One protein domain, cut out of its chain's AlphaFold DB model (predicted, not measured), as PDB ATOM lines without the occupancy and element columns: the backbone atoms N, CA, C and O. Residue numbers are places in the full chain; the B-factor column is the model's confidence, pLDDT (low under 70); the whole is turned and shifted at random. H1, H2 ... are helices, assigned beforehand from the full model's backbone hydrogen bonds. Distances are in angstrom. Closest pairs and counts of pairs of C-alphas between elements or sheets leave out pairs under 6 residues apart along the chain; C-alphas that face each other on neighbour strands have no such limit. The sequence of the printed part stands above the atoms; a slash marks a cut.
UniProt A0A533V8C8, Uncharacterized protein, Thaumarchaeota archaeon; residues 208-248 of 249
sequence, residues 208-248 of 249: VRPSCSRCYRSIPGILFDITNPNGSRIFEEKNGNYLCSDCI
ATOM      1  N   VAL A 208     472.041 577.794 381.020       88.44
ATOM      2  CA  VAL A 208     472.791 578.750 381.843       88.44
ATOM      3  C   VAL A 208     473.879 578.053 382.648       88.44
ATOM      4  O   VAL A 208     473.772 576.874 382.994       88.44
ATOM      5  N   ARG A 209     474.935 578.804 382.970       90.06
ATOM      6  CA  ARG A 209     476.048 578.349 383.808       90.06
ATOM      7  C   ARG A 209     476.028 579.100 385.141       90.06
ATOM      8  O   ARG A 209     475.934 580.329 385.122       90.06
ATOM      9  N   PRO A 210     476.126 578.405 386.288       90.00
ATOM     10  CA  PRO A 210     476.159 579.071 387.580       90.00
ATOM     11  C   PRO A 210     477.459 579.856 387.766       90.00
ATOM     12  O   PRO A 210     478.496 579.542 387.173       90.00
ATOM     13  N   SER A 211     477.401 580.865 388.630       89.81
ATOM     14  CA  SER A 211     478.562 581.679 388.996       89.81
ATOM     15  C   SER A 211     479.052 581.369 390.409       89.81
ATOM     16  O   SER A 211     478.270 581.001 391.287       89.81
ATOM     17  N   CYS A 212     480.359 581.523 390.616       89.00
ATOM     18  CA  CYS A 212     481.006 581.407 391.916       89.00
ATOM     19  C   CYS A 212     480.509 582.491 392.877       89.00
ATOM     20  O   CYS A 212     480.459 583.664 392.517       89.00
ATOM     21  N   SER A 213     480.218 582.107 394.116       90.31
ATOM     22  CA  SER A 213     479.731 582.995 395.173       90.31
ATOM     23  C   SER A 213     480.740 584.064 395.604       90.31
ATOM     24  O   SER A 213     480.349 585.120 396.090       90.31
ATOM     25  N   ARG A 214     482.044 583.804 395.428       90.50
ATOM     26  CA  ARG A 214     483.132 584.699 395.863       90.50
ATOM     27  C   ARG A 214     483.675 585.583 394.750       90.50
ATOM     28  O   ARG A 214     483.806 586.788 394.925       90.50
ATOM     29  N   CYS A 215     484.039 584.982 393.619       90.50
ATOM     30  CA  CYS A 215     484.708 585.689 392.524       90.50
ATOM     31  C   CYS A 215     483.792 585.971 391.328       90.50
ATOM     32  O   CYS A 215     484.254 586.543 390.343       90.50
ATOM     33  N   TYR A 216     482.526 585.534 391.385       88.25
ATOM     34  CA  TYR A 216     481.507 585.718 390.342       88.25
ATOM     35  C   TYR A 216     481.871 585.149 388.964       88.25
ATOM     36  O   TYR A 216     481.159 585.368 387.987       88.25
ATOM     37  N   ARG A 217     482.954 584.371 388.864       87.94
ATOM     38  CA  ARG A 217     483.325 583.666 387.635       87.94
ATOM     39  C   ARG A 217     482.385 582.493 387.406       87.94
ATOM     40  O   ARG A 217     482.019 581.792 388.349       87.94
ATOM     41  N   SER A 218     482.028 582.258 386.149       88.31
ATOM     42  CA  SER A 218     481.203 581.114 385.776       88.31
ATOM     43  C   SER A 218     481.950 579.795 386.004       88.31
ATOM     44  O   SER A 218     483.148 579.696 385.734       88.31
ATOM     45  N   ILE A 219     481.242 578.782 386.502       87.00
ATOM     46  CA  ILE A 219     481.839 577.516 386.946       87.00
ATOM     47  C   ILE A 219     481.751 576.461 385.833       87.00
ATOM     48  O   ILE A 219     480.644 576.171 385.374       87.00
ATOM     49  N   PRO A 220     482.879 575.875 385.386       86.75
ATOM     50  CA  PRO A 220     482.858 574.777 384.421       86.75
ATOM     51  C   PRO A 220     482.268 573.504 385.040       86.75
ATOM     52  O   PRO A 220     482.264 573.332 386.256       86.75
ATOM     53  N   GLY A 221     481.787 572.586 384.205       84.81
ATOM     54  CA  GLY A 221     481.278 571.284 384.648       84.81
ATOM     55  C   GLY A 221     479.778 571.241 384.942       84.81
ATOM     56  O   GLY A 221     479.213 570.153 385.020       84.81
ATOM     57  N   ILE A 222     479.117 572.394 385.081       86.25
ATOM     58  CA  ILE A 222     477.704 572.477 385.473       86.25
ATOM     59  C   ILE A 222     476.941 573.360 384.486       86.25
ATOM     60  O   ILE A 222     477.316 574.508 384.250       86.25
ATOM     61  N   LEU A 223     475.848 572.830 383.942       89.38
ATOM     62  CA  LEU A 223     474.915 573.538 383.068       89.38
ATOM     63  C   LEU A 223     473.482 573.247 383.521       89.38
ATOM     64  O   LEU A 223     473.170 572.115 383.888       89.38
ATOM     65  N   PHE A 224     472.615 574.253 383.459       86.06
ATOM     66  CA  PHE A 224     471.195 574.125 383.783       86.06
ATOM     67  C   PHE A 224     470.331 574.497 382.592       86.06
ATOM     68  O   PHE A 224     470.567 575.519 381.956       86.06
ATOM     69  N   ASP A 225     469.301 573.698 382.337       87.00
ATOM     70  CA  ASP A 225     468.217 574.049 381.425       87.00
ATOM     71  C   ASP A 225     467.122 574.793 382.196       87.00
ATOM     72  O   ASP A 225     466.407 574.194 383.002       87.00
ATOM     73  N   ILE A 226     466.988 576.097 381.948       84.44
ATOM     74  CA  ILE A 226     465.993 576.940 382.628       84.44
ATOM     75  C   ILE A 226     464.581 576.794 382.050       84.44
ATOM     76  O   ILE A 226     463.632 577.285 382.652       84.44
ATOM     77  N   THR A 227     464.408 576.098 380.920       83.06
ATOM     78  CA  THR A 227     463.067 575.750 380.415       83.06
ATOM     79  C   THR A 227     462.477 574.533 381.119       83.06
ATOM     80  O   THR A 227     461.259 574.345 381.120       83.06
ATOM     81  N   ASN A 228     463.320 573.724 381.763       82.56
ATOM     82  CA  ASN A 228     462.885 572.633 382.617       82.56
ATOM     83  C   ASN A 228     462.555 573.170 384.025       82.56
ATOM     84  O   ASN A 228     463.443 573.741 384.662       82.56
ATOM     85  N   PRO A 229     461.343 572.942 384.575       84.62
ATOM     86  CA  PRO A 229     460.973 573.414 385.914       84.62
ATOM     87  C   PRO A 229     461.941 572.975 387.021       84.62
ATOM     88  O   PRO A 229     462.216 573.734 387.947       84.62
ATOM     89  N   ASN A 230     462.502 571.766 386.918       84.81
ATOM     90  CA  ASN A 230     463.506 571.296 387.870       84.81
ATOM     91  C   ASN A 230     464.840 572.028 387.688       84.81
ATOM     92  O   ASN A 230     465.496 572.347 388.674       84.81
ATOM     93  N   GLY A 231     465.239 572.293 386.442       83.88
ATOM     94  CA  GLY A 231     466.482 572.996 386.133       83.88
ATOM     95  C   GLY A 231     466.450 574.457 386.582       83.88
ATOM     96  O   GLY A 231     467.387 574.894 387.246       83.88
ATOM     97  N   SER A 232     465.349 575.170 386.316       86.62
ATOM     98  CA  SER A 232     465.120 576.536 386.817       86.62
ATOM     99  C   SER A 232     465.131 576.579 388.346       86.62
ATOM    100  O   SER A 232     465.908 577.348 388.909       86.62
ATOM    101  N   ARG A 233     464.388 575.693 389.028       89.75
ATOM    102  CA  ARG A 233     464.371 575.648 390.498       89.75
ATOM    103  C   ARG A 233     465.762 575.410 391.094       89.75
ATOM    104  O   ARG A 233     466.173 576.125 392.000       89.75
ATOM    105  N   ILE A 234     466.505 574.420 390.589       86.25
ATOM    106  CA  ILE A 234     467.851 574.118 391.108       86.25
ATOM    107  C   ILE A 234     468.809 575.278 390.821       86.25
ATOM    108  O   ILE A 234     469.627 575.614 391.677       86.25
ATOM    109  N   PHE A 235     468.716 575.902 389.644       88.00
ATOM    110  CA  PHE A 235     469.527 577.073 389.328       88.00
ATOM    111  C   PHE A 235     469.237 578.223 390.296       88.00
ATOM    112  O   PHE A 235     470.177 578.781 390.846       88.00
ATOM    113  N   GLU A 236     467.976 578.540 390.575       86.69
ATOM    114  CA  GLU A 236     467.602 579.590 391.533       86.69
ATOM    115  C   GLU A 236     468.098 579.296 392.957       86.69
ATOM    116  O   GLU A 236     468.629 580.184 393.620       86.69
ATOM    117  N   GLU A 237     468.000 578.043 393.412       85.50
ATOM    118  CA  GLU A 237     468.472 577.629 394.742       85.50
ATOM    119  C   GLU A 237     470.005 577.643 394.877       85.50
ATOM    120  O   GLU A 237     470.546 577.852 395.968       85.50
ATOM    121  N   LYS A 238     470.731 577.344 393.794       80.69
ATOM    122  CA  LYS A 238     472.173 577.053 393.849       80.69
ATOM    123  C   LYS A 238     473.056 578.100 393.178       80.69
ATOM    124  O   LYS A 238     474.255 578.143 393.458       80.69
ATOM    125  N   ASN A 239     472.522 578.931 392.293       77.88
ATOM    126  CA  ASN A 239     473.300 579.970 391.631       77.88
ATOM    127  C   ASN A 239     473.839 580.967 392.667       77.88
ATOM    128  O   ASN A 239     473.119 581.402 393.558       77.88
ATOM    129  N   GLY A 240     475.130 581.291 392.580       70.62
ATOM    130  CA  GLY A 240     475.796 582.111 393.592       70.62
ATOM    131  C   GLY A 240     476.033 581.407 394.934       70.62
ATOM    132  O   GLY A 240     476.540 582.051 395.842       70.62
ATOM    133  N   ASN A 241     475.735 580.105 395.060       82.00
ATOM    134  CA  ASN A 241     476.069 579.269 396.226       82.00
ATOM    135  C   ASN A 241     477.168 578.234 395.930       82.00
ATOM    136  O   ASN A 241     477.570 577.474 396.811       82.00
ATOM    137  N   TYR A 242     477.674 578.192 394.699       82.88
ATOM    138  CA  TYR A 242     478.814 577.361 394.330       82.88
ATOM    139  C   TYR A 242     480.134 578.105 394.554       82.88
ATOM    140  O   TYR A 242     480.211 579.314 394.354       82.88
ATOM    141  N   LEU A 243     481.196 577.380 394.899       86.69
ATOM    142  CA  LEU A 243     482.562 577.906 394.931       86.69
ATOM    143  C   LEU A 243     483.360 577.303 393.771       86.69
ATOM    144  O   LEU A 243     483.289 576.098 393.535       86.69
ATOM    145  N   CYS A 244     484.109 578.129 393.037       86.50
ATOM    146  CA  CYS A 244     485.061 577.621 392.047       86.50
ATOM    147  C   CYS A 244     486.286 577.017 392.743       86.50
ATOM    148  O   CYS A 244     486.590 577.388 393.877       86.50
ATOM    149  N   SER A 245     487.023 576.148 392.043       84.81
ATOM    150  CA  SER A 245     488.265 575.523 392.532       84.81
ATOM    151  C   SER A 245     489.208 576.525 393.200       84.81
ATOM    152  O   SER A 245     489.670 576.295 394.311       84.81
ATOM    153  N   ASP A 246     489.398 577.678 392.561       86.56
ATOM    154  CA  ASP A 246     490.328 578.721 393.004       86.56
ATOM    155  C   ASP A 246     489.863 579.449 394.277       86.56
ATOM    156  O   ASP A 246     490.643 580.140 394.913       86.56
ATOM    157  N   CYS A 247     488.572 579.365 394.613       87.50
ATOM    158  CA  CYS A 247     487.966 580.012 395.782       87.50
ATOM    159  C   CYS A 247     487.685 579.035 396.930       87.50
ATOM    160  O   CYS A 247     487.239 579.480 397.992       87.50
ATOM    161  N   ILE A 248     487.849 577.729 396.683       84.50
ATOM    162  CA  ILE A 248     487.800 576.659 397.689       84.50
ATOM    163  C   ILE A 248     489.155 576.533 398.397       84.50
ATOM    164  O   ILE A 248     489.179 576.191 399.578       84.50
TER     165      ILE A 248
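This is residues 208 to 248 of the 249 residues of an uncharacterized protein of Thaumarchaeota archaeon (UniProt A0A533V8C8). With little regular structure, this is a small elongated loop fold: the longest helix, H1, lies at one end and the four-residue H2 at the other, while the looped stretch 208 to 228 runs from the middle toward H2, turns, and goes back to the start of H1. The printed part has 41 residues, with two named helices in the order H1, H2 and no named strand. The class is all helix, though named elements hold only 14 residues. It is compact, with a radius of gyration of the C-alphas of 10.1 A, and spans 30 by 16 by 12 A.

H1, residues 229 to 238, and H2, residues 245 to 248, are apart. A short link of 6 residues joins them. In H1 every O i to N i+4 pair is within hydrogen-bond range; H2 is too short for such a pair, and its one O i to N i+3 pair is within range.

H1 measures 14.2 A from C-alpha 229 at (460.973, 573.414, 385.914) to C-alpha 238. H2 measures 5.3 A and ends at C-alpha 248 (487.800, 576.659, 397.689).

The farthest C-alphas, of Pro 229 and Asp 246, are 30.7 A apart. The printed part has no cut. Its mean pLDDT is 86.0, and no printed residue is under 70.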